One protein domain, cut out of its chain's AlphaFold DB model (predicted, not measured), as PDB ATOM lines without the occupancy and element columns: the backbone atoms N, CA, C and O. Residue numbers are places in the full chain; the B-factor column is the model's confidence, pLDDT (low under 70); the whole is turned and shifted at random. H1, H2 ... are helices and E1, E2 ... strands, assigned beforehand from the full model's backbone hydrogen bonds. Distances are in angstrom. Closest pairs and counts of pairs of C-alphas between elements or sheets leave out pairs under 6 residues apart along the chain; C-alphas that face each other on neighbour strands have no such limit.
ATOM      1  N   PRO A 146      -3.092  16.118 125.412       93.38
ATOM      2  CA  PRO A 146      -3.208  15.231 126.558       93.38
ATOM      3  C   PRO A 146      -1.860  15.133 127.280       93.38
ATOM      4  O   PRO A 146      -0.808  15.453 126.720       93.38
ATOM      5  N   PHE A 147      -1.879  14.676 128.530       92.44
ATOM      6  CA  PHE A 147      -0.656  14.351 129.258       92.44
ATOM      7  C   PHE A 147      -0.386  12.845 129.157       92.44
ATOM      8  O   PHE A 147      -1.283  12.065 129.493       92.44
ATOM      9  N   PRO A 148       0.826  12.408 128.765       87.81
ATOM     10  CA  PRO A 148       2.034  13.191 128.442       87.81
ATOM     11  C   PRO A 148       2.163  13.608 126.957       87.81
ATOM     12  O   PRO A 148       3.188  14.152 126.562       87.81
ATOM     13  N   GLY A 149       1.152  13.341 126.133       90.75
ATOM     14  CA  GLY A 149       1.075  13.735 124.724       90.75
ATOM     15  C   GLY A 149       0.529  12.603 123.864       90.75
ATOM     16  O   GLY A 149      -0.073  11.662 124.389       90.75
ATOM     17  N   LEU A 150       0.740  12.669 122.550       92.25
ATOM     18  CA  LEU A 150       0.249  11.660 121.607       92.25
ATOM     19  C   LEU A 150       1.410  10.863 121.002       92.25
ATOM     20  O   LEU A 150       2.468  11.405 120.699       92.25
ATOM     21  N   GLN A 151       1.226   9.552 120.838       93.38
ATOM     22  CA  GLN A 151       2.223   8.668 120.205       93.38
ATOM     23  C   GLN A 151       1.998   8.527 118.698       93.38
ATOM     24  O   GLN A 151       2.927   8.251 117.938       93.38
ATOM     25  N   SER A 152       0.751   8.710 118.274       92.94
ATOM     26  CA  SER A 152       0.340   8.732 116.882       92.94
ATOM     27  C   SER A 152      -0.763   9.765 116.723       92.94
ATOM     28  O   SER A 152      -1.657   9.838 117.564       92.94
ATOM     29  N   VAL A 153      -0.703  10.535 115.644       92.06
ATOM     30  CA  VAL A 153      -1.730  11.504 115.254       92.06
ATOM     31  C   VAL A 153      -2.086  11.298 113.791       92.06
ATOM     32  O   VAL A 153      -1.231  10.986 112.961       92.06
ATOM     33  N   THR A 154      -3.368  11.412 113.477       93.50
ATOM     34  CA  THR A 154      -3.890  11.372 112.110       93.50
ATOM     35  C   THR A 154      -4.806  12.566 111.957       93.50
ATOM     36  O   THR A 154      -5.761  12.697 112.717       93.50
ATOM     37  N   GLY A 155      -4.472  13.434 111.010       93.00
ATOM     38  CA  GLY A 155      -5.234  14.626 110.692       93.00
ATOM     39  C   GLY A 155      -6.624  14.306 110.152       93.00
ATOM     40  O   GLY A 155      -6.825  13.279 109.496       93.00
ATOM     41  N   SER A 156      -7.575  15.201 110.398       91.69
ATOM     42  CA  SER A 156      -8.933  15.112 109.859       91.69
ATOM     43  C   SER A 156      -9.071  15.734 108.470       91.69
ATOM     44  O   SER A 156     -10.003  15.374 107.756       91.69
ATOM     45  N   ARG A 157      -8.151  16.600 108.024       91.69
ATOM     46  CA  ARG A 157      -8.223  17.246 106.701       91.69
ATOM     47  C   ARG A 157      -7.832  16.304 105.566       91.69
ATOM     48  O   ARG A 157      -6.829  15.601 105.670       91.69
ATOM     49  N   THR A 158      -8.605  16.309 104.477       91.62
ATOM     50  CA  THR A 158      -8.250  15.603 103.235       91.62
ATOM     51  C   THR A 158      -7.438  16.497 102.304       91.62
ATOM     52  O   THR A 158      -7.896  17.568 101.916       91.62
ATOM     53  N   PHE A 159      -6.267  16.023 101.896       92.25
ATOM     54  CA  PHE A 159      -5.466  16.579 100.813       92.25
ATOM     55  C   PHE A 159      -5.745  15.795  99.538       92.25
ATOM     56  O   PHE A 159      -5.616  14.570  99.517       92.25
ATOM     57  N   VAL A 160      -6.199  16.502  98.509       90.44
ATOM     58  CA  VAL A 160      -6.624  15.899  97.242       90.44
ATOM     59  C   VAL A 160      -5.405  15.552  96.385       90.44
ATOM     60  O   VAL A 160      -5.333  14.440  95.864       90.44
ATOM     61  N   ASP A 161      -4.417  16.448  96.356       90.19
ATOM     62  CA  ASP A 161      -3.086  16.216  95.794       90.19
ATOM     63  C   ASP A 161      -2.019  16.843  96.707       90.19
ATOM     64  O   ASP A 161      -1.624  17.999  96.572       90.19
ATOM     65  N   SER A 162      -1.526  16.071  97.677       92.25
ATOM     66  CA  SER A 162      -0.538  16.556  98.652       92.25
ATOM     67  C   SER A 162       0.831  16.903  98.055       92.25
ATOM     68  O   SER A 162       1.666  17.493  98.752       92.25
ATOM     69  N   SER A 163       1.068  16.538  96.791       90.88
ATOM     70  CA  SER A 163       2.326  16.776  96.087       90.88
ATOM     71  C   SER A 163       2.378  18.134  95.385       90.88
ATOM     72  O   SER A 163       3.471  18.634  95.113       90.88
ATOM     73  N   THR A 164       1.218  18.737  95.121       89.56
ATOM     74  CA  THR A 164       1.076  20.050  94.471       89.56
ATOM     75  C   THR A 164       0.555  21.107  95.433       89.56
ATOM     76  O   THR A 164       1.016  22.244  95.379       89.56
ATOM     77  N   GLN A 165      -0.331  20.727  96.355       90.94
ATOM     78  CA  GLN A 165      -0.923  21.647  97.316       90.94
ATOM     79  C   GLN A 165       0.104  22.204  98.308       90.94
ATOM     80  O   GLN A 165       0.889  21.446  98.894       90.94
ATOM     81  N   LEU A 166       0.065  23.520  98.535       90.56
ATOM     82  CA  LEU A 166       1.074  24.249  99.303       90.56
ATOM     83  C   LEU A 166       0.531  24.750 100.648       90.56
ATOM     84  O   LEU A 166      -0.581  25.265 100.774       90.56
ATOM     85  N   MET A 167       1.371  24.629 101.670       91.31
ATOM     86  CA  MET A 167       1.217  25.256 102.975       91.31
ATOM     87  C   MET A 167       2.195  26.421 103.083       91.31
ATOM     88  O   MET A 167       3.399  26.243 102.895       91.31
ATOM     89  N   TYR A 168       1.665  27.570 103.486       88.56
ATOM     90  CA  TYR A 168       2.410  28.774 103.803       88.56
ATOM     91  C   TYR A 168       2.396  28.976 105.306       88.56
ATOM     92  O   TYR A 168       1.329  29.039 105.919       88.56
ATOM     93  N   LEU A 169       3.570  29.096 105.910       88.25
ATOM     94  CA  LEU A 169       3.647  29.596 107.273       88.25
ATOM     95  C   LEU A 169       3.632  31.120 107.188       88.25
ATOM     96  O   LEU A 169       4.441  31.696 106.463       88.25
ATOM     97  N   ASP A 170       2.727  31.752 107.929       81.62
ATOM     98  CA  ASP A 170       2.595  33.203 107.993       81.62
ATOM     99  C   ASP A 170       2.413  33.892 106.615       81.62
ATOM    100  O   ASP A 170       3.280  34.619 106.112       81.62
ATOM    101  N   PRO A 171       1.250  33.705 105.978       81.06
ATOM    102  CA  PRO A 171       0.944  34.380 104.724       81.06
ATOM    103  C   PRO A 171       0.743  35.906 104.874       81.06
ATOM    104  O   PRO A 171       0.672  36.595 103.856       81.06
ATOM    105  N   THR A 172       0.672  36.470 106.095       80.19
ATOM    106  CA  THR A 172       0.472  37.921 106.326       80.19
ATOM    107  C   THR A 172       1.699  38.673 106.848       80.19
ATOM    108  O   THR A 172       1.604  39.867 107.147       80.19
ATOM    109  N   SER A 173       2.878  38.042 106.850       77.62
ATOM    110  CA  SER A 173       4.150  38.638 107.301       77.62
ATOM    111  C   SER A 173       4.239  38.938 108.812       77.62
ATOM    112  O   SER A 173       4.930  39.876 109.227       77.62
ATOM    113  N   SER A 174       3.531  38.169 109.633       77.00
ATOM    114  CA  SER A 174       3.768  37.951 111.059       77.00
ATOM    115  C   SER A 174       5.167  37.353 111.357       77.00
ATOM    116  O   SER A 174       6.118  37.407 110.571       77.00
ATOM    117  N   ALA A 175       5.383  36.903 112.593       83.88
ATOM    118  CA  ALA A 175       6.609  36.208 112.963       83.88
ATOM    119  C   ALA A 175       6.347  34.810 113.510       83.88
ATOM    120  O   ALA A 175       7.280  34.201 114.034       83.88
ATOM    121  N   ASP A 176       5.137  34.286 113.337       89.38
ATOM    122  CA  ASP A 176       4.682  33.086 114.024       89.38
ATOM    123  C   ASP A 176       5.398  31.827 113.507       89.38
ATOM    124  O   ASP A 176       5.868  31.757 112.366       89.38
ATOM    125  N   ASP A 177       5.549  30.837 114.378       92.38
ATOM    126  CA  ASP A 177       6.167  29.551 114.070       92.38
ATOM    127  C   ASP A 177       5.531  28.448 114.922       92.38
ATOM    128  O   ASP A 177       4.830  28.707 115.901       92.38
ATOM    129  N   VAL A 178       5.786  27.201 114.545       94.50
ATOM    130  CA  VAL A 178       5.230  26.023 115.209       94.50
ATOM    131  C   VAL A 178       6.363  25.292 115.900       94.50
ATOM    132  O   VAL A 178       7.222  24.703 115.244       94.50
ATOM    133  N   THR A 179       6.372  25.298 117.227       95.81
ATOM    134  CA  THR A 179       7.293  24.475 118.004       95.81
ATOM    135  C   THR A 179       6.799  23.030 118.029       95.81
ATOM    136  O   THR A 179       5.663  22.737 118.401       95.81
ATOM    137  N   ILE A 180       7.696  22.112 117.675       95.62
ATOM    138  CA  ILE A 180       7.487  20.666 117.669       95.62
ATOM    139  C   ILE A 180       8.411  20.073 118.726       95.62
ATOM    140  O   ILE A 180       9.633  20.220 118.638       95.62
ATOM    141  N   ALA A 181       7.848  19.396 119.723       95.75
ATOM    142  CA  ALA A 181       8.621  18.822 120.817       95.75
ATOM    143  C   ALA A 181       8.254  17.363 121.090       95.75
ATOM    144  O   ALA A 181       7.111  16.935 120.923       95.75
ATOM    145  N   ILE A 182       9.259  16.608 121.532       97.06
ATOM    146  CA  ILE A 182       9.137  15.232 121.996       97.06
ATOM    147  C   ILE A 182       9.322  15.205 123.506       97.06
ATOM    148  O   ILE A 182      10.316  15.723 124.019       97.06
ATOM    149  N   PHE A 183       8.403  14.548 124.203       96.81
ATOM    150  CA  PHE A 183       8.398  14.395 125.653       96.81
ATOM    151  C   PHE A 183       8.564  12.937 126.074       96.81
ATOM    152  O   PHE A 183       8.247  12.011 125.323       96.81
ATOM    153  N   ASP A 184       9.063  12.734 127.292       95.88
ATOM    154  CA  ASP A 184       8.965  11.457 127.998       95.88
ATOM    155  C   ASP A 184       7.609  11.311 128.721       95.88
ATOM    156  O   ASP A 184       6.786  12.226 128.749       95.88
ATOM    157  N   ALA A 185       7.376  10.158 129.353       94.88
ATOM    158  CA  ALA A 185       6.138   9.891 130.092       94.88
ATOM    159  C   ALA A 185       5.908  10.802 131.319       94.88
ATOM    160  O   ALA A 185       4.807  10.817 131.868       94.88
ATOM    161  N   ASN A 186       6.928  11.543 131.760       95.06
ATOM    162  CA  ASN A 186       6.842  12.474 132.882       95.06
ATOM    163  C   ASN A 186       6.612  13.923 132.422       95.06
ATOM    164  O   ASN A 186       6.463  14.797 133.272       95.06
ATOM    165  N   GLY A 187       6.584  14.184 131.111       93.88
ATOM    166  CA  GLY A 187       6.445  15.529 130.558       93.88
ATOM    167  C   GLY A 187       7.758  16.312 130.470       93.88
ATOM    168  O   GLY A 187       7.714  17.534 130.335       93.88
ATOM    169  N   ASN A 188       8.917  15.645 130.520       94.56
ATOM    170  CA  ASN A 188      10.215  16.293 130.307       94.56
ATOM    171  C   ASN A 188      10.591  16.287 128.823       94.56
ATOM    172  O   ASN A 188      10.500  15.246 128.161       94.56
ATOM    173  N   GLN A 189      11.061  17.425 128.311       95.44
ATOM    174  CA  GLN A 189      11.527  17.550 126.931       95.44
ATOM    175  C   GLN A 189      12.699  16.596 126.648       95.44
ATOM    176  O   GLN A 189      13.653  16.503 127.414       95.44
ATOM    177  N   GLN A 190      12.627  15.904 125.513       95.25
ATOM    178  CA  GLN A 190      13.686  15.053 124.960       95.25
ATOM    179  C   GLN A 190      14.317  15.688 123.718       95.25
ATOM    180  O   GLN A 190      15.531  15.648 123.546       95.25
ATOM    181  N   ALA A 191      13.493  16.299 122.869       95.19
ATOM    182  CA  ALA A 191      13.915  17.051 121.694       95.19
ATOM    183  C   ALA A 191      12.891  18.154 121.412       95.19
ATOM    184  O   ALA A 191      11.706  17.968 121.682       95.19
ATOM    185  N   ALA A 192      13.330  19.284 120.871       95.00
ATOM    186  CA  ALA A 192      12.449  20.359 120.429       95.00
ATOM    187  C   ALA A 192      13.068  21.086 119.234       95.00
ATOM    188  O   ALA A 192      14.291  21.215 119.135       95.00
ATOM    189  N   THR A 193      12.225  21.543 118.320       95.12
ATOM    190  CA  THR A 193      12.599  22.360 117.165       95.12
ATOM    191  C   THR A 193      11.403  23.201 116.730       95.12
ATOM    192  O   THR A 193      10.330  23.085 117.320       95.12
ATOM    193  N   THR A 194      11.565  24.016 115.694       94.50
ATOM    194  CA  THR A 194      10.445  24.713 115.059       94.50
ATOM    195  C   THR A 194      10.252  24.250 113.621       94.50
ATOM    196  O   THR A 194      11.204  23.780 112.985       94.50
ATOM    197  N   LEU A 195       9.034  24.382 113.101       93.38
ATOM    198  CA  LEU A 195       8.699  23.991 111.736       93.38
ATOM    199  C   LEU A 195       9.583  24.731 110.725       93.38
ATOM    200  O   LEU A 195      10.255  24.091 109.920       93.38
ATOM    201  N   ASN A 196       9.703  26.057 110.825       91.44
ATOM    202  CA  ASN A 196      10.584  26.811 109.928       91.44
ATOM    203  C   ASN A 196      12.059  26.355 110.015       91.44
ATOM    204  O   ASN A 196      12.771  26.325 109.007       91.44
ATOM    205  N   THR A 197      12.524  25.947 111.202       91.94
ATOM    206  CA  THR A 197      13.896  25.444 111.388       91.94
ATOM    207  C   THR A 197      14.131  24.137 110.635       91.94
ATOM    208  O   THR A 197      15.174  23.981 109.997       91.94
ATOM    209  N   ILE A 198      13.192  23.187 110.689       93.19
ATOM    210  CA  ILE A 198      13.368  21.911 109.982       93.19
ATOM    211  C   ILE A 198      13.238  22.078 108.469       93.19
ATOM    212  O   ILE A 198      14.033  21.487 107.742       93.19
ATOM    213  N   MET A 199      12.328  22.935 108.001       91.62
ATOM    214  CA  MET A 199      12.065  23.129 106.571       91.62
ATOM    215  C   MET A 199      13.215  23.829 105.836       91.62
ATOM    216  O   MET A 199      13.514  23.511 104.687       91.62
ATOM    217  N   THR A 200      13.932  24.730 106.508       90.88
ATOM    218  CA  THR A 200      15.088  25.441 105.927       90.88
ATOM    219  C   THR A 200      16.419  24.698 106.100       90.88
ATOM    220  O   THR A 200      17.455  25.116 105.577       90.88
ATOM    221  N   SER A 201      16.424  23.580 106.829       90.50
ATOM    222  CA  SER A 201      17.639  22.848 107.174       90.50
ATOM    223  C   SER A 201      18.006  21.807 106.121       90.50
ATOM    224  O   SER A 201      17.316  20.807 105.937       90.50
ATOM    225  N   ALA A 202      19.201  21.942 105.541       90.12
ATOM    226  CA  ALA A 202      19.792  20.911 104.679       90.12
ATOM    227  C   ALA A 202      20.128  19.595 105.424       90.12
ATOM    228  O   ALA A 202      20.543  18.616 104.807       90.12
ATOM    229  N   THR A 203      19.993  19.567 106.758       90.19
ATOM    230  CA  THR A 203      20.232  18.368 107.583       90.19
ATOM    231  C   THR A 203      19.077  17.372 107.496       90.19
ATOM    232  O   THR A 203      19.299  16.170 107.627       90.19
ATOM    233  N   PHE A 204      17.848  17.860 107.299       88.25
ATOM    234  CA  PHE A 204      16.624  17.049 107.347       88.25
ATOM    235  C   PHE A 204      15.964  16.893 105.970       88.25
ATOM    236  O   PHE A 204      14.852  16.394 105.866       88.25
ATOM    237  N   GLY A 205      16.655  17.287 104.902       84.75
ATOM    238  CA  GLY A 205      16.144  17.205 103.541       84.75
ATOM    239  C   GLY A 205      16.807  18.227 102.630       84.75
ATOM    240  O   GLY A 205      17.857  18.790 102.947       84.75
ATOM    241  N   THR A 206      16.189  18.471 101.479       84.25
ATOM    242  CA  THR A 206      16.527  19.634 100.655       84.25
ATOM    243  C   THR A 206      16.108  20.882 101.420       84.25
ATOM    244  O   THR A 206      14.953  20.973 101.813       84.25
ATOM    245  N   ALA A 207      17.022  21.832 101.634       84.12
ATOM    246  CA  ALA A 207      16.670  23.104 102.261       84.12
ATOM    247  C   ALA A 207      15.634  23.838 101.396       84.12
ATOM    248  O   ALA A 207      15.910  24.143 100.232       84.12
ATOM    249  N   LEU A 208      14.459  24.084 101.967       86.00
ATOM    250  CA  LEU A 208      13.359  24.782 101.313       86.00
ATOM    251  C   LEU A 208      13.396  26.278 101.645       86.00
ATOM    252  O   LEU A 208      14.252  26.760 102.394       86.00
ATOM    253  N   SER A 209      12.485  27.016 101.023       81.00
ATOM    254  CA  SER A 209      12.224  28.424 101.300       81.00
ATOM    255  C   SER A 209      11.970  28.649 102.796       81.00
ATOM    256  O   SER A 209      11.411  27.802 103.498       81.00
ATOM    257  N   SER A 210      12.433  29.792 103.303       75.62
ATOM    258  CA  SER A 210      12.025  30.252 104.630       75.62
ATOM    259  C   SER A 210      10.569  30.707 104.604       75.62
ATOM    260  O   SER A 210      10.042  31.017 103.543       75.62
ATOM    261  N   ARG A 211       9.952  30.829 105.777       74.88
ATOM    262  CA  ARG A 211       8.628  31.442 105.956       74.88
ATOM    263  C   ARG A 211       8.386  32.674 105.058       74.88
ATOM    264  O   ARG A 211       9.227  33.581 105.045       74.88
ATOM    265  N   GLY A 212       7.246  32.719 104.361       59.53
ATOM    266  CA  GLY A 212       6.744  33.912 103.666       59.53
ATOM    267  C   GLY A 212       7.534  34.362 102.425       59.53
ATOM    268  O   GLY A 212       7.393  35.513 102.003       59.53
ATOM    269  N   VAL A 213       8.379  33.507 101.835       60.22
ATOM    270  CA  VAL A 213       9.027  33.762 100.530       60.22
ATOM    271  C   VAL A 213       8.574  32.726  99.504       60.22
ATOM    272  O   VAL A 213       8.642  31.537  99.764       60.22
ATOM    273  N   SER A 214       8.170  33.196  98.317       55.50
ATOM    274  CA  SER A 214       7.502  32.406  97.272       55.50
ATOM    275  C   SER A 214       8.073  30.993  97.034       55.50
ATOM    276  O   SER A 214       9.285  30.818  96.863       55.50
ATOM    277  N   ASN A 215       7.154  30.022  96.893       59.03
ATOM    278  CA  ASN A 215       7.336  28.559  96.901       59.03
ATOM    279  C   ASN A 215       7.521  27.983  98.312       59.03
ATOM    280  O   ASN A 215       8.616  27.504  98.598       59.03
ATOM    281  N   ASP A 216       6.496  28.042  99.172       71.44
ATOM    282  CA  ASP A 216       6.560  27.590 100.571       71.44
ATOM    283  C   ASP A 216       6.721  26.062 100.638       71.44
ATOM    284  O   ASP A 216       7.762  25.560 100.221       71.44
ATOM    285  N   TRP A 217       5.769  25.267 101.123       89.62
ATOM    286  CA  TRP A 217       6.024  23.828 101.269       89.62
ATOM    287  C   TRP A 217       4.842  22.985 100.821       89.62
ATOM    288  O   TRP A 217       3.730  23.161 101.308       89.62
ATOM    289  N   THR A 218       5.082  22.012  99.938       92.75
ATOM    290  CA  THR A 218       4.070  20.981  99.660       92.75
ATOM    291  C   THR A 218       3.795  20.174 100.926       92.75
ATOM    292  O   THR A 218       4.681  19.998 101.775       92.75
ATOM    293  N   ILE A 219       2.584  19.637 101.063       93.94
ATOM    294  CA  ILE A 219       2.232  18.830 102.238       93.94
ATOM    295  C   ILE A 219       3.142  17.592 102.357       93.94
ATOM    296  O   ILE A 219       3.574  17.239 103.460       93.94
ATOM    297  N   ASP A 220       3.531  16.990 101.230       94.25
ATOM    298  CA  ASP A 220       4.497  15.886 101.194       94.25
ATOM    299  C   ASP A 220       5.905  16.302 101.668       94.25
ATOM    300  O   ASP A 220       6.594  15.537 102.357       94.25
ATOM    301  N   GLN A 221       6.354  17.519 101.347       93.94
ATOM    302  CA  GLN A 221       7.629  18.060 101.838       93.94
ATOM    303  C   GLN A 221       7.603  18.305 103.346       93.94
ATOM    304  O   GLN A 221       8.576  17.971 104.026       93.94
ATOM    305  N   VAL A 222       6.499  18.834 103.881       94.12
ATOM    306  CA  VAL A 222       6.318  18.993 105.333       94.12
ATOM    307  C   VAL A 222       6.388  17.628 106.018       94.12
ATOM    308  O   VAL A 222       7.138  17.453 106.979       94.12
ATOM    309  N   ALA A 223       5.671  16.629 105.492       95.81
ATOM    310  CA  ALA A 223       5.656  15.280 106.051       95.81
ATOM    311  C   ALA A 223       7.044  14.618 106.021       95.81
ATOM    312  O   ALA A 223       7.529  14.123 107.040       95.81
ATOM    313  N   SER A 224       7.715  14.644 104.868       95.75
ATOM    314  CA  SER A 224       9.028  14.014 104.690       95.75
ATOM    315  C   SER A 224      10.135  14.691 105.505       95.75
ATOM    316  O   SER A 224      10.959  13.993 106.100       95.75
ATOM    317  N   THR A 225      10.130  16.022 105.604       95.38
ATOM    318  CA  THR A 225      11.102  16.772 106.417       95.38
ATOM    319  C   THR A 225      10.874  16.542 107.910       95.38
ATOM    320  O   THR A 225      11.827  16.324 108.662       95.38
ATOM    321  N   LEU A 226       9.610  16.497 108.348       95.94
ATOM    322  CA  LEU A 226       9.261  16.125 109.717       95.94
ATOM    323  C   LEU A 226       9.724  14.701 110.040       95.94
ATOM    324  O   LEU A 226      10.340  14.478 111.082       95.94
ATOM    325  N   GLN A 227       9.491  13.741 109.139       96.88
ATOM    326  CA  GLN A 227       9.975  12.370 109.301       96.88
ATOM    327  C   GLN A 227      11.502  12.323 109.426       96.88
ATOM    328  O   GLN A 227      12.033  11.640 110.302       96.88
ATOM    329  N   ALA A 228      12.218  13.058 108.576       96.69
ATOM    330  CA  ALA A 228      13.672  13.113 108.613       96.69
ATOM    331  C   ALA A 228      14.197  13.717 109.925       96.69
ATOM    332  O   ALA A 228      15.160  13.196 110.492       96.69
ATOM    333  N   TRP A 229      13.555  14.764 110.456       97.12
ATOM    334  CA  TRP A 229      13.876  15.289 111.786       97.12
ATOM    335  C   TRP A 229      13.599  14.266 112.891       97.12
ATOM    336  O   TRP A 229      14.446  14.066 113.765       97.12
ATOM    337  N   LEU A 230      12.457  13.573 112.837       96.94
ATOM    338  CA  LEU A 230      12.115  12.546 113.818       96.94
ATOM    339  C   LEU A 230      13.166  11.426 113.844       96.94
ATOM    340  O   LEU A 230      13.596  11.027 114.921       96.94
ATOM    341  N   GLN A 231      13.622  10.960 112.680       96.44
ATOM    342  CA  GLN A 231      14.556   9.834 112.558       96.44
ATOM    343  C   GLN A 231      16.032  10.212 112.767       96.44
ATOM    344  O   GLN A 231      16.835   9.362 113.154       96.44
ATOM    345  N   SER A 232      16.415  11.460 112.496       95.19
ATOM    346  CA  SER A 232      17.816  11.893 112.520       95.19
ATOM    347  C   SER A 232      18.404  11.936 113.933       95.19
ATOM    348  O   SER A 232      17.766  12.397 114.879       95.19
ATOM    349  N   ALA A 233      19.681  11.559 114.059       93.06
ATOM    350  CA  ALA A 233      20.448  11.681 115.302       93.06
ATOM    351  C   ALA A 233      20.665  13.143 115.743       93.06
ATOM    352  O   ALA A 233      20.920  13.399 116.916       93.06
ATOM    353  N   SER A 234      20.573  14.099 114.810       90.06
ATOM    354  CA  SER A 234      20.597  15.542 115.096       90.06
ATOM    355  C   SER A 234      19.204  16.125 115.362       90.06
ATOM    356  O   SER A 234      19.096  17.319 115.628       90.06
ATOM    357  N   GLY A 235      18.153  15.309 115.248       92.94
ATOM    358  CA  GLY A 235      16.770  15.656 115.568       92.94
ATOM    359  C   GLY A 235      16.273  14.877 116.787       92.94
ATOM    360  O   GLY A 235      16.914  14.909 117.837       92.94
ATOM    361  N   ALA A 236      15.142  14.179 116.664       94.50
ATOM    362  CA  ALA A 236      14.549  13.435 117.781       94.50
ATOM    363  C   ALA A 236      15.126  12.021 117.990       94.50
ATOM    364  O   ALA A 236      14.852  11.401 119.019       94.50
ATOM    365  N   ASN A 237      15.936  11.518 117.050       95.81
ATOM    366  CA  ASN A 237      16.600  10.213 117.114       95.81
ATOM    367  C   ASN A 237      15.639   9.015 117.312       95.81
ATOM    368  O   ASN A 237      15.931   8.066 118.041       95.81
ATOM    369  N   LEU A 238      14.483   9.058 116.650       95.44
ATOM    370  CA  LEU A 238      13.448   8.023 116.630       95.44
ATOM    371  C   LEU A 238      13.470   7.298 115.278       95.44
ATOM    372  O   LEU A 238      12.674   7.582 114.387       95.44
ATOM    373  N   GLY A 239      14.401   6.357 115.102       93.25
ATOM    374  CA  GLY A 239      14.669   5.732 113.795       93.25
ATOM    375  C   GLY A 239      13.489   4.987 113.147       93.25
ATOM    376  O   GLY A 239      13.512   4.761 111.942       93.25
ATOM    377  N   SER A 240      12.464   4.610 113.917       94.69
ATOM    378  CA  SER A 240      11.234   3.972 113.426       94.69
ATOM    379  C   SER A 240      10.067   4.938 113.224       94.69
ATOM    380  O   SER A 240       9.023   4.498 112.749       94.69
ATOM    381  N   ALA A 241      10.195   6.215 113.590       97.06
ATOM    382  CA  ALA A 241       9.107   7.179 113.467       97.06
ATOM    383  C   ALA A 241       8.773   7.458 111.997       97.06
ATOM    384  O   ALA A 241       9.661   7.507 111.148       97.06
ATOM    385  N   THR A 242       7.497   7.662 111.692       97.31
ATOM    386  CA  THR A 242       6.996   7.921 110.338       97.31
ATOM    387  C   THR A 242       6.156   9.188 110.311       97.31
ATOM    388  O   THR A 242       5.373   9.417 111.233       97.31
ATOM    389  N   ALA A 243       6.282   9.980 109.248       97.19
ATOM    390  CA  ALA A 243       5.361  11.067 108.938       97.19
ATOM    391  C   ALA A 243       5.093  11.093 107.426       97.19
ATOM    392  O   ALA A 243       6.022  11.099 106.621       97.19
ATOM    393  N   SER A 244       3.819  11.041 107.045       96.38
ATOM    394  CA  SER A 244       3.393  10.881 105.649       96.38
ATOM    395  C   SER A 244       1.945  11.308 105.443       96.38
ATOM    396  O   SER A 244       1.150  11.267 106.384       96.38
ATOM    397  N   VAL A 245       1.570  11.609 104.203       95.06
ATOM    398  CA  VAL A 245       0.164  11.632 103.787       95.06
ATOM    399  C   VAL A 245      -0.251  10.212 103.395       95.06
ATOM    400  O   VAL A 245       0.431   9.548 102.617       95.06
ATOM    401  N   ASN A 246      -1.322   9.698 103.999       92.12
ATOM    402  CA  ASN A 246      -1.781   8.330 103.750       92.12
ATOM    403  C   ASN A 246      -2.592   8.220 102.440       92.12
ATOM    404  O   ASN A 246      -2.916   9.216 101.802       92.12
ATOM    405  N   GLY A 247      -2.983   7.000 102.054       86.50
ATOM    406  CA  GLY A 247      -3.767   6.762 100.829       86.50
ATOM    407  C   GLY A 247      -5.179   7.368 100.814       86.50
ATOM    408  O   GLY A 247      -5.858   7.289  99.797       86.50
ATOM    409  N   SER A 248      -5.631   7.952 101.925       87.00
ATOM    410  CA  SER A 248      -6.879   8.717 102.033       87.00
ATOM    411  C   SER A 248      -6.632  10.230 102.064       87.00
ATOM    412  O   SER A 248      -7.540  10.974 102.419       87.00
ATOM    413  N   GLY A 249      -5.413  10.687 101.757       90.06
ATOM    414  CA  GLY A 249      -5.067  12.106 101.745       90.06
ATOM    415  C   GLY A 249      -4.944  12.731 103.136       90.06
ATOM    416  O   GLY A 249      -4.989  13.946 103.248       90.06
ATOM    417  N   LYS A 250      -4.827  11.951 104.220       92.69
ATOM    418  CA  LYS A 250      -4.710  12.496 105.587       92.69
ATOM    419  C   LYS A 250      -3.251  12.563 106.028       92.69
ATOM    420  O   LYS A 250      -2.508  11.596 105.841       92.69
ATOM    421  N   PHE A 251      -2.853  13.658 106.675       96.38
ATOM    422  CA  PHE A 251      -1.520  13.792 107.272       96.38
ATOM    423  C   PHE A 251      -1.400  12.915 108.523       96.38
ATOM    424  O   PHE A 251      -2.216  13.005 109.436       96.38
ATOM    425  N   THR A 252      -0.389  12.055 108.581       96.62
ATOM    426  CA  THR A 252      -0.207  11.073 109.658       96.62
ATOM    427  C   THR A 252       1.192  11.161 110.237       96.62
ATOM    428  O   THR A 252       2.162  11.296 109.495       96.62
ATOM    429  N   ILE A 253       1.299  11.058 111.560       96.94
ATOM    430  CA  ILE A 253       2.569  10.935 112.279       96.94
ATOM    431  C   ILE A 253       2.444   9.772 113.257       96.94
ATOM    432  O   ILE A 253       1.486   9.708 114.026       96.94
ATOM    433  N   SER A 254       3.437   8.892 113.282       96.75
ATOM    434  CA  SER A 254       3.540   7.811 114.262       96.75
ATOM    435  C   SER A 254       4.967   7.742 114.778       96.75
ATOM    436  O   SER A 254       5.898   7.524 114.010       96.75
ATOM    437  N   LEU A 255       5.158   7.910 116.087       96.25
ATOM    438  CA  LEU A 255       6.495   7.867 116.686       96.25
ATOM    439  C   LEU A 255       7.072   6.450 116.739       96.25
ATOM    440  O   LEU A 255       8.288   6.286 116.784       96.25
ATOM    441  N   ASN A 256       6.205   5.429 116.732       95.56
ATOM    442  CA  ASN A 256       6.578   4.016 116.853       95.56
ATOM    443  C   ASN A 256       7.491   3.735 118.066       95.56
ATOM    444  O   ASN A 256       8.332   2.837 118.026       95.56
ATOM    445  N   ASP A 257       7.301   4.501 119.145       94.19
ATOM    446  CA  ASP A 257       7.983   4.385 120.434       94.19
ATOM    447  C   ASP A 257       6.959   4.621 121.556       94.19
ATOM    448  O   ASP A 257       6.269   5.639 121.588       94.19
ATOM    449  N   THR A 258       6.844   3.674 122.488       92.44
ATOM    450  CA  THR A 258       5.843   3.723 123.568       92.44
ATOM    451  C   THR A 258       6.241   4.630 124.735       92.44
ATOM    452  O   THR A 258       5.479   4.772 125.688       92.44
ATOM    453  N   SER A 259       7.450   5.188 124.716       94.19
ATOM    454  CA  SER A 259       8.033   6.023 125.774       94.19
ATOM    455  C   SER A 259       8.158   7.497 125.388       94.19
ATOM    456  O   SER A 259       8.686   8.289 126.176       94.19
ATOM    457  N   LYS A 260       7.743   7.848 124.168       95.94
ATOM    458  CA  LYS A 260       7.903   9.172 123.571       95.94
ATOM    459  C   LYS A 260       6.562   9.693 123.095       95.94
ATOM    460  O   LYS A 260       5.734   8.926 122.614       95.94
ATOM    461  N   TYR A 261       6.367  10.995 123.231       96.00
ATOM    462  CA  TYR A 261       5.110  11.662 122.915       96.00
ATOM    463  C   TYR A 261       5.400  12.942 122.147       96.00
ATOM    464  O   TYR A 261       6.320  13.665 122.517       96.00
ATOM    465  N   ILE A 262       4.644  13.210 121.087       95.56
ATOM    466  CA  ILE A 262       4.781  14.418 120.275       95.56
ATOM    467  C   ILE A 262       3.743  15.449 120.689       95.56
ATOM    468  O   ILE A 262       2.600  15.109 121.005       95.56
ATOM    469  N   VAL A 263       4.166  16.708 120.684       95.81
ATOM    470  CA  VAL A 263       3.319  17.860 120.965       95.81
ATOM    471  C   VAL A 263       3.688  18.988 120.018       95.81
ATOM    472  O   VAL A 263       4.864  19.216 119.726       95.81
ATOM    473  N   PHE A 264       2.658  19.699 119.583       95.25
ATOM    474  CA  PHE A 264       2.761  20.904 118.782       95.25
ATOM    475  C   PHE A 264       2.317  22.090 119.628       95.25
ATOM    476  O   PHE A 264       1.362  21.991 120.401       95.25
ATOM    477  N   ARG A 265       3.019  23.207 119.487       94.44
ATOM    478  CA  ARG A 265       2.633  24.483 120.079       94.44
ATOM    479  C   ARG A 265       2.904  25.580 119.080       94.44
ATOM    480  O   ARG A 265       4.042  25.754 118.654       94.44
ATOM    481  N   ASP A 266       1.877  26.355 118.806       94.56
ATOM    482  CA  ASP A 266       2.005  27.537 117.980       94.56
ATOM    483  C   ASP A 266       2.501  28.714 118.831       94.56
ATOM    484  O   ASP A 266       2.092  28.899 119.987       94.56
ATOM    485  N   GLU A 267       3.449  29.472 118.288       93.38
ATOM    486  CA  GLU A 267       4.118  30.554 118.995       93.38
ATOM    487  C   GLU A 267       4.330  31.781 118.111       93.38
ATOM    488  O   GLU A 267       4.501  31.679 116.902       93.38
ATOM    489  N   THR A 268       4.418  32.956 118.736       91.62
ATOM    490  CA  THR A 268       4.582  34.239 118.026       91.62
ATOM    491  C   THR A 268       5.939  34.443 117.342       91.62
ATOM    492  O   THR A 268       6.162  35.468 116.703       91.62
ATOM    493  N   ALA A 269       6.909  33.560 117.592       90.75
ATOM    494  CA  ALA A 269       8.258  33.627 117.034       90.75
ATOM    495  C   ALA A 269       8.971  32.273 117.102       90.75
ATOM    496  O   ALA A 269       8.754  31.505 118.032       90.75
ATOM    497  N   SER A 270       9.934  32.045 116.201       89.19
ATOM    498  CA  SER A 270      10.818  30.862 116.204       89.19
ATOM    499  C   SER A 270      11.766  30.777 117.412       89.19
ATOM    500  O   SER A 270      12.574  29.855 117.510       89.19
ATOM    501  N   THR A 271      11.761  31.775 118.302       90.69
ATOM    502  CA  THR A 271      12.586  31.749 119.515       90.69
ATOM    503  C   THR A 271      11.901  30.885 120.560       90.69
ATOM    504  O   THR A 271      10.739  31.129 120.876       90.69
ATOM    505  N   ASN A 272      12.633  29.934 121.144       89.75
ATOM    506  CA  ASN A 272      12.071  29.051 122.160       89.75
ATOM    507  C   ASN A 272      11.417  29.830 123.311       89.75
ATOM    508  O   ASN A 272      12.021  30.746 123.879       89.75
ATOM    509  N   GLY A 273      10.200  29.430 123.677       88.06
ATOM    510  CA  GLY A 273       9.448  30.030 124.770       88.06
ATOM    511  C   GLY A 273       8.703  31.308 124.414       88.06
ATOM    512  O   GLY A 273       8.316  32.052 125.319       88.06
ATOM    513  N   SER A 274       8.511  31.568 123.122       93.12
ATOM    514  CA  SER A 274       7.688  32.675 122.641       93.12
ATOM    515  C   SER A 274       6.228  32.527 123.086       93.12
ATOM    516  O   SER A 274       5.785  31.474 123.560       93.12
ATOM    517  N   THR A 275       5.462  33.616 123.008       92.00
ATOM    518  CA  THR A 275       4.073  33.631 123.486       92.00
ATOM    519  C   THR A 275       3.249  32.593 122.729       92.00
ATOM    520  O   THR A 275       3.353  32.505 121.511       92.00
ATOM    521  N   ASN A 276       2.439  31.805 123.444       90.38
ATOM    522  CA  ASN A 276       1.511  30.860 122.823       90.38
ATOM    523  C   ASN A 276       0.396  31.637 122.106       90.38
ATOM    524  O   ASN A 276      -0.381  32.345 122.754       90.38
ATOM    525  N   GLN A 277       0.340  31.503 120.787       90.31
ATOM    526  CA  GLN A 277      -0.660  32.102 119.913       90.31
ATOM    527  C   GLN A 277      -0.795  31.226 118.670       90.31
ATOM    528  O   GLN A 277       0.206  30.717 118.181       90.31
ATOM    529  N   ASP A 278      -2.020  31.076 118.166       91.81
ATOM    530  CA  ASP A 278      -2.295  30.322 116.943       91.81
ATOM    531  C   ASP A 278      -1.489  30.909 115.776       91.81
ATOM    532  O   ASP A 278      -1.642  32.086 115.447       91.81
ATOM    533  N   ALA A 279      -0.646  30.081 115.161       91.56
ATOM    534  CA  ALA A 279       0.154  30.468 114.010       91.56
ATOM    535  C   ALA A 279      -0.749  30.580 112.780       91.56
ATOM    536  O   ALA A 279      -1.668  29.778 112.596       91.56
ATOM    537  N   GLU A 280      -0.495  31.563 111.928       91.50
ATOM    538  CA  GLU A 280      -1.241  31.699 110.686       91.50
ATOM    539  C   GLU A 280      -0.727  30.717 109.627       91.50
ATOM    540  O   GLU A 280       0.457  30.717 109.290       91.50
ATOM    541  N   ILE A 281      -1.626  29.894 109.085       92.12
ATOM    542  CA  ILE A 281      -1.330  28.937 108.020       92.12
ATOM    543  C   ILE A 281      -2.100  29.340 106.762       92.12
ATOM    544  O   ILE A 281      -3.330  29.287 106.732       92.12
ATOM    545  N   GLY A 282      -1.377  29.731 105.716       89.94
ATOM    546  CA  GLY A 282      -1.934  29.930 104.384       89.94
ATOM    547  C   GLY A 282      -2.057  28.600 103.655       89.94
ATOM    548  O   GLY A 282      -1.137  27.784 103.658       89.94
ATOM    549  N   TRP A 283      -3.210  28.379 103.045       90.56
ATOM    550  CA  TRP A 283      -3.531  27.198 102.266       90.56
ATOM    551  C   TRP A 283      -3.734  27.577 100.811       90.56
ATOM    552  O   TRP A 283      -4.593  28.407 100.516       90.56
ATOM    553  N   ASP A 284      -2.959  26.943  99.945       88.75
ATOM    554  CA  ASP A 284      -3.092  26.984  98.494       88.75
ATOM    555  C   ASP A 284      -3.489  25.577  98.040       88.75
ATOM    556  O   ASP A 284      -2.751  24.598  98.218       88.75
ATOM    557  N   ALA A 285      -4.720  25.475  97.552       86.25
ATOM    558  CA  ALA A 285      -5.374  24.211  97.304       86.25
ATOM    559  C   ALA A 285      -5.155  23.684  95.878       86.25
ATOM    560  O   ALA A 285      -5.485  22.516  95.652       86.25
ATOM    561  N   ASP A 286      -4.618  24.489  94.955       81.62
ATOM    562  CA  ASP A 286      -4.320  24.102  93.565       81.62
ATOM    563  C   ASP A 286      -2.842  24.271  93.162       81.62
ATOM    564  O   ASP A 286      -2.443  23.886  92.057       81.62
ATOM    565  N   GLY A 287      -2.007  24.776  94.069       82.19
ATOM    566  CA  GLY A 287      -0.571  24.935  93.878       82.19
ATOM    567  C   GLY A 287      -0.207  26.078  92.927       82.19
ATOM    568  O   GLY A 287       0.900  26.075  92.373       82.19
ATOM    569  N   ASP A 288      -1.110  27.037  92.692       81.25
ATOM    570  CA  ASP A 288      -0.874  28.179  91.803       81.25
ATOM    571  C   ASP A 288      -0.022  29.296  92.434       81.25
ATOM    572  O   ASP A 288       0.301  30.297  91.781       81.25
ATOM    573  N   THR A 289       0.422  29.079  93.673       83.12
ATOM    574  CA  THR A 289       1.212  29.951  94.544       83.12
ATOM    575  C   THR A 289       0.457  31.101  95.203       83.12
ATOM    576  O   THR A 289       1.077  31.910  95.909       83.12
ATOM    577  N   ASN A 290      -0.858  31.182  95.016       82.56
ATOM    578  CA  ASN A 290      -1.718  32.110  95.723       82.56
ATOM    579  C   ASN A 290      -2.380  31.429  96.922       82.56
ATOM    580  O   ASN A 290      -2.869  30.310  96.860       82.56
ATOM    581  N   VAL A 291      -2.451  32.146  98.040       84.25
ATOM    582  CA  VAL A 291      -3.162  31.647  99.220       84.25
ATOM    583  C   VAL A 291      -4.669  31.789  99.001       84.25
ATOM    584  O   VAL A 291      -5.190  32.907  98.959       84.25
ATOM    585  N   ASP A 292      -5.366  30.657  98.922       83.38
ATOM    586  CA  ASP A 292      -6.826  30.579  98.818       83.38
ATOM    587  C   ASP A 292      -7.514  30.856 100.155       83.38
ATOM    588  O   ASP A 292      -8.553  31.519 100.226       83.38
ATOM    589  N   LYS A 293      -6.952  30.305 101.238       85.56
ATOM    590  CA  LYS A 293      -7.539  30.382 102.578       85.56
ATOM    591  C   LYS A 293      -6.465  30.477 103.649       85.56
ATOM    592  O   LYS A 293      -5.563  29.656 103.708       85.56
ATOM    593  N   THR A 294      -6.641  31.406 104.575       88.94
ATOM    594  CA  THR A 294      -5.900  31.413 105.837       88.94
ATOM    595  C   THR A 294      -6.654  30.601 106.892       88.94
ATOM    596  O   THR A 294      -7.865  30.759 107.061       88.94
ATOM    597  N   VAL A 295      -5.937  29.773 107.651       91.19
ATOM    598  CA  VAL A 295      -6.425  29.074 108.846       91.19
ATOM    599  C   VAL A 295      -5.530  29.412 110.038       91.19
ATOM    600  O   VAL A 295      -4.312  29.459 109.913       91.19
ATOM    601  N   SER A 296      -6.131  29.633 111.206       92.19
ATOM    602  CA  SER A 296      -5.387  29.834 112.451       92.19
ATOM    603  C   SER A 296      -5.116  28.499 113.145       92.19
ATOM    604  O   SER A 296      -6.040  27.726 113.414       92.19
ATOM    605  N   GLY A 297      -3.846  28.268 113.455       93.19
ATOM    606  CA  GLY A 297      -3.324  27.140 114.211       93.19
ATOM    607  C   GLY A 297      -2.874  25.975 113.328       93.19
ATOM    608  O   GLY A 297      -3.627  25.499 112.479       93.19
ATOM    609  N   PHE A 298      -1.662  25.463 113.555       94.25
ATOM    610  CA  PHE A 298      -1.086  24.386 112.739       94.25
ATOM    611  C   PHE A 298      -1.797  23.051 112.954       94.25
ATOM    612  O   PHE A 298      -2.236  22.401 112.001       94.25
ATOM    613  N   SER A 299      -1.967  22.661 114.221       94.69
ATOM    614  CA  SER A 299      -2.704  21.445 114.577       94.69
ATOM    615  C   SER A 299      -4.151  21.509 114.097       94.69
ATOM    616  O   SER A 299      -4.668  20.498 113.637       94.69
ATOM    617  N   ASN A 300      -4.774  22.692 114.153       95.38
ATOM    618  CA  ASN A 300      -6.140  22.925 113.684       95.38
ATOM    619  C   ASN A 300      -6.245  22.848 112.152       95.38
ATOM    620  O   ASN A 300      -7.158  22.224 111.630       95.38
ATOM    621  N   PHE A 301      -5.280  23.412 111.419       94.94
ATOM    622  CA  PHE A 301      -5.237  23.312 109.961       94.94
ATOM    623  C   PHE A 301      -5.165  21.856 109.477       94.94
ATOM    624  O   PHE A 301      -5.879  21.487 108.545       94.94
ATOM    625  N   LEU A 302      -4.317  21.037 110.103       94.69
ATOM    626  CA  LEU A 302      -4.156  19.618 109.772       94.69
ATOM    627  C   LEU A 302      -5.229  18.720 110.420       94.69
ATOM    628  O   LEU A 302      -5.412  17.580 109.989       94.69
ATOM    629  N   GLY A 303      -5.900  19.201 111.466       93.62
ATOM    630  CA  GLY A 303      -6.808  18.428 112.315       93.62
ATOM    631  C   GLY A 303      -6.109  17.334 113.128       93.62
ATOM    632  O   GLY A 303      -6.657  16.246 113.296       93.62
ATOM    633  N   LEU A 304      -4.860  17.561 113.564       92.75
ATOM    634  CA  LEU A 304      -4.017  16.532 114.205       92.75
ATOM    635  C   LEU A 304      -4.581  16.025 115.529       92.75
ATOM    636  O   LEU A 304      -4.263  14.912 115.953       92.75
ATOM    637  N   ASN A 305      -5.359  16.861 116.207       92.38
ATOM    638  CA  ASN A 305      -5.913  16.558 117.504       92.38
ATOM    639  C   ASN A 305      -7.370  17.023 117.607       92.38
ATOM    640  O   ASN A 305      -7.756  17.618 118.605       92.38
ATOM    641  N   SER A 421     -12.758   8.241 117.975       91.44
ATOM    642  CA  SER A 421     -12.902   6.888 118.537       91.44
ATOM    643  C   SER A 421     -11.802   6.496 119.535       91.44
ATOM    644  O   SER A 421     -12.072   5.815 120.525       91.44
ATOM    645  N   ASP A 422     -10.570   6.968 119.351       90.00
ATOM    646  CA  ASP A 422      -9.469   6.769 120.301       90.00
ATOM    647  C   ASP A 422      -9.756   7.434 121.661       90.00
ATOM    648  O   ASP A 422      -9.501   6.820 122.693       90.00
ATOM    649  N   ILE A 423     -10.361   8.625 121.682       93.06
ATOM    650  CA  ILE A 423     -10.779   9.330 122.900       93.06
ATOM    651  C   ILE A 423     -11.919   8.577 123.588       93.06
ATOM    652  O   ILE A 423     -11.919   8.456 124.813       93.06
ATOM    653  N   GLN A 424     -12.857   8.012 122.821       93.38
ATOM    654  CA  GLN A 424     -13.916   7.170 123.389       93.38
ATOM    655  C   GLN A 424     -13.335   5.940 124.105       93.38
ATOM    656  O   GLN A 424     -13.793   5.579 125.190       93.38
ATOM    657  N   THR A 425     -12.309   5.307 123.524       93.31
ATOM    658  CA  THR A 425     -11.637   4.154 124.151       93.31
ATOM    659  C   THR A 425     -10.709   4.552 125.299       93.31
ATOM    660  O   THR A 425     -10.588   3.816 126.277       93.31
ATOM    661  N   SER A 426     -10.060   5.712 125.191       91.69
ATOM    662  CA  SER A 426      -9.059   6.220 126.125       91.69
ATOM    663  C   SER A 426      -9.313   7.704 126.413       91.69
ATOM    664  O   SER A 426      -8.658   8.567 125.826       91.69
ATOM    665  N   PRO A 427     -10.194   8.034 127.379       92.25
ATOM    666  CA  PRO A 427     -10.520   9.426 127.713       92.25
ATOM    667  C   PRO A 427      -9.325  10.272 128.181       92.25
ATOM    668  O   PRO A 427      -9.407  11.495 128.227       92.25
ATOM    669  N   ALA A 428      -8.198   9.636 128.520       90.00
ATOM    670  CA  ALA A 428      -6.940  10.316 128.815       90.00
ATOM    671  C   ALA A 428      -6.351  11.072 127.606       90.00
ATOM    672  O   ALA A 428      -5.524  11.956 127.811       90.00
ATOM    673  N   ASN A 429      -6.790  10.759 126.380       91.62
ATOM    674  CA  ASN A 429      -6.360  11.427 125.149       91.62
ATOM    675  C   ASN A 429      -7.034  12.791 124.923       91.62
ATOM    676  O   ASN A 429      -6.671  13.489 123.979       91.62
ATOM    677  N   ILE A 430      -7.987  13.187 125.773       93.19
ATOM    678  CA  ILE A 430      -8.542  14.543 125.750       93.19
ATOM    679  C   ILE A 430      -7.436  15.537 126.116       93.19
ATOM    680  O   ILE A 430      -6.726  15.355 127.109       93.19
ATOM    681  N   SER A 431      -7.314  16.611 125.343       92.81
ATOM    682  CA  SER A 431      -6.425  17.728 125.644       92.81
ATOM    683  C   SER A 431      -6.818  18.408 126.947       92.81
ATOM    684  O   SER A 431      -7.954  18.848 127.113       92.81
ATOM    685  N   ARG A 432      -5.864  18.530 127.875       91.31
ATOM    686  CA  ARG A 432      -6.119  19.116 129.206       91.31
ATOM    687  C   ARG A 432      -5.299  20.362 129.490       91.31
ATOM    688  O   ARG A 432      -5.826  21.282 130.116       91.31
ATOM    689  N   GLY A 433      -4.067  20.397 128.989       91.56
ATOM    690  CA  GLY A 433      -3.128  21.497 129.166       91.56
ATOM    691  C   GLY A 433      -2.442  21.895 127.864       91.56
ATOM    692  O   GLY A 433      -2.730  21.348 126.795       91.56
ATOM    693  N   VAL A 434      -1.524  22.849 127.974       93.56
ATOM    694  CA  VAL A 434      -0.646  23.303 126.890       93.56
ATOM    695  C   VAL A 434       0.791  22.875 127.151       93.56
ATOM    696  O   VAL A 434       1.211  22.681 128.291       93.56
ATOM    697  N   MET A 435       1.597  22.814 126.094       94.31
ATOM    698  CA  MET A 435       3.047  22.820 126.260       94.31
ATOM    699  C   MET A 435       3.484  24.140 126.896       94.31
ATOM    700  O   MET A 435       3.129  25.204 126.393       94.31
ATOM    701  N   GLN A 436       4.252  24.091 127.983       93.19
ATOM    702  CA  GLN A 436       4.723  25.266 128.724       93.19
ATOM    703  C   GLN A 436       6.231  25.447 128.549       93.19
ATOM    704  O   GLN A 436       6.937  24.505 128.212       93.19
ATOM    705  N   TRP A 437       6.727  26.665 128.771       94.31
ATOM    706  CA  TRP A 437       8.154  26.986 128.692       94.31
ATOM    707  C   TRP A 437       8.669  27.465 130.045       94.31
ATOM    708  O   TRP A 437       8.013  28.272 130.706       94.31
ATOM    709  N   ASN A 438       9.857  27.005 130.441       94.25
ATOM    710  CA  ASN A 438      10.549  27.501 131.623       94.25
ATOM    711  C   ASN A 438      12.014  27.805 131.301       94.25
ATOM    712  O   ASN A 438      12.818  26.903 131.075       94.25
ATOM    713  N   SER A 439      12.378  29.086 131.368       93.75
ATOM    714  CA  SER A 439      13.743  29.559 131.117       93.75
ATOM    715  C   SER A 439      14.773  29.102 132.157       93.75
ATOM    716  O   SER A 439      15.969  29.221 131.907       93.75
ATOM    717  N   ASN A 440      14.335  28.590 133.313       92.19
ATOM    718  CA  ASN A 440      15.211  28.100 134.381       92.19
ATOM    719  C   ASN A 440      15.444  26.578 134.336       92.19
ATOM    720  O   ASN A 440      16.207  26.071 135.157       92.19
ATOM    721  N   LEU A 441      14.766  25.845 133.444       89.19
ATOM    722  CA  LEU A 441      15.025  24.419 133.223       89.19
ATOM    723  C   LEU A 441      16.164  24.236 132.213       89.19
ATOM    724  O   LEU A 441      16.288  25.000 131.257       89.19
ATOM    725  N   GLY A 442      17.012  23.233 132.434       84.06
ATOM    726  CA  GLY A 442      18.175  22.978 131.584       84.06
ATOM    727  C   GLY A 442      19.186  24.136 131.544       84.06
ATOM    728  O   GLY A 442      19.212  25.015 132.404       84.06
ATOM    729  N   ALA A 443      20.067  24.122 130.540       79.25
ATOM    730  CA  ALA A 443      21.097  25.153 130.359       79.25
ATOM    731  C   ALA A 443      20.624  26.368 129.532       79.25
ATOM    732  O   ALA A 443      21.271  27.413 129.570       79.25
ATOM    733  N   ALA A 444      19.529  26.229 128.777       82.50
ATOM    734  CA  ALA A 444      19.031  27.232 127.829       82.50
ATOM    735  C   ALA A 444      17.500  27.433 127.894       82.50
ATOM    736  O   ALA A 444      16.918  28.001 126.971       82.50
ATOM    737  N   GLY A 445      16.855  26.977 128.975       91.62
ATOM    738  CA  GLY A 445      15.403  26.845 129.057       91.62
ATOM    739  C   GLY A 445      14.903  25.574 128.366       91.62
ATOM    740  O   GLY A 445      15.496  25.113 127.388       91.62
ATOM    741  N   GLU A 446      13.813  25.006 128.875       94.81
ATOM    742  CA  GLU A 446      13.188  23.805 128.309       94.81
ATOM    743  C   GLU A 446      11.662  23.932 128.297       94.81
ATOM    744  O   GLU A 446      11.052  24.569 129.169       94.81
ATOM    745  N   TYR A 447      11.047  23.297 127.301       95.19
ATOM    746  CA  TYR A 447       9.624  23.018 127.309       95.19
ATOM    747  C   TYR A 447       9.319  21.892 128.297       95.19
ATOM    748  O   TYR A 447      10.123  20.990 128.525       95.19
ATOM    749  N   PHE A 448       8.134  21.929 128.886       94.94
ATOM    750  CA  PHE A 448       7.664  20.875 129.774       94.94
ATOM    751  C   PHE A 448       6.145  20.758 129.704       94.94
ATOM    752  O   PHE A 448       5.439  21.695 129.315       94.94
ATOM    753  N   LEU A 449       5.650  19.595 130.111       94.50
ATOM    754  CA  LEU A 449       4.238  19.347 130.340       94.50
ATOM    755  C   LEU A 449       3.989  19.087 131.817       94.50
ATOM    756  O   LEU A 449       4.713  18.335 132.465       94.50
ATOM    757  N   SER A 450       2.922  19.679 132.339       92.81
ATOM    758  CA  SER A 450       2.475  19.441 133.707       92.81
ATOM    759  C   SER A 450       1.229  18.564 133.703       92.81
ATOM    760  O   SER A 450       0.224  18.905 133.087       92.81
ATOM    761  N   ALA A 451       1.258  17.465 134.459       89.62
ATOM    762  CA  ALA A 451       0.092  16.597 134.646       89.62
ATOM    763  C   ALA A 451      -1.095  17.304 135.336       89.62
ATOM    764  O   ALA A 451      -2.224  16.816 135.284       89.62
TER     765      ALA A 451
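AT A GLANCE: This is residues 146 to 305 and 421 to 451 of the 562 residues of the protein "Flagellar hook-associated protein 1" of Alphaproteobacteria bacterium (UniProt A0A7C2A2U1). The antiparallel sheet E4-E3-E7 makes one wall of a compact body, and two smaller antiparallel sheets, E2-E8-E9 and E1-E6-E5, stand round the same middle. The longest helix, H2, covers one face of E1-E6-E5, giving two layers; short H3 sits where the three sheets come near one another, and the hairpin E10-E11 and helix H4 lie at the margin. The printed part has 191 residues with four named helices and eleven named strands, in the order E1 E2 E3 E4 H1 H2 E5 E6 E7 E8 E9 H3 H4 E10 E11. The class is mixed, helices and strands, with under half of the residues in named elements. The radius of gyration of the C-alphas is 15.8 A and the spans are 45 by 37 by 29 A.

HOW THE PARTS SIT: Begin at E3, residues 177 to 183, the inner strand between E4, residues 189 to 194, and E7, residues 261 to 267. In the hairpin E3 and E4, N 180 and O 193 are 2.8 A apart; toward E7, look at N 179 and O 265, 2.8 A. This sheet is twisted, with C-alphas up to 4.5 A off its best plane. Next find E2, residues 166 to 169, E8, residues 280 to 284, and E9, residues 293 to 296: N 168 and O 282 are 2.8 A apart, and in the hairpin E8 and E9, N 281 and O 295 are 2.8 A apart. H3, residues 298 to 302, is on this sheet at a height of 9.0 A; its closest C-alpha pair with E8 is Phe 298 and Ile 281, 6.6 A. In the third sheet, E6, residues 251 to 254, has E1, residues 152 to 154, at N 153 and O 253, 2.8 A, and E5, residues 242 to 245, its hairpin partner, at N 244 and O 252, 3.0 A. H2, residues 219 to 231, lies over E5 at a height of 6.4 A and runs along it, at 1 degree on the local plane; the closest C-alphas are those of Gln 227 and Ala 243, 4.8 A. H2 and H1, residues 195 to 199, touch, closest at the C-alphas of Thr 225 and Met 199, 6.4 A. In the hairpin of E10, residues 436 to 438, and E11, residues 446 to 448, N 436 and O 448 are 3.0 A apart; the closest C-alphas of E11 and E4 are those of Tyr 447 and Gln 189, 5.8 A. H4, residues 421 to 425, touches no helix. In H1, H2, H3 and H4 every O i to N i+4 pair is within hydrogen-bond range.

IN THESE COORDINATES: Find C-alpha 152, where E1 begins, at (0.340, 8.732, 116.882). E3 measures 19.2 A, E7 19.3 A and H2 18.4 A; H2 starts at C-alpha 219, (2.232, 18.830, 102.238). E11 ends at C-alpha 448, (7.664, 20.875, 129.774).

THE WHOLE: The C-alphas of Asp 288 and Asn 440, the two farthest apart, stand 45.5 A apart. Residues 306 to 420 are not printed, and C-alphas 305 and 421 are 12.0 A apart across the cut. The long links are E1 to E2, H1 to H2 and E7 to E8. Mean pLDDT of the printed part is 90.8, with residues 212 to 215 under 70.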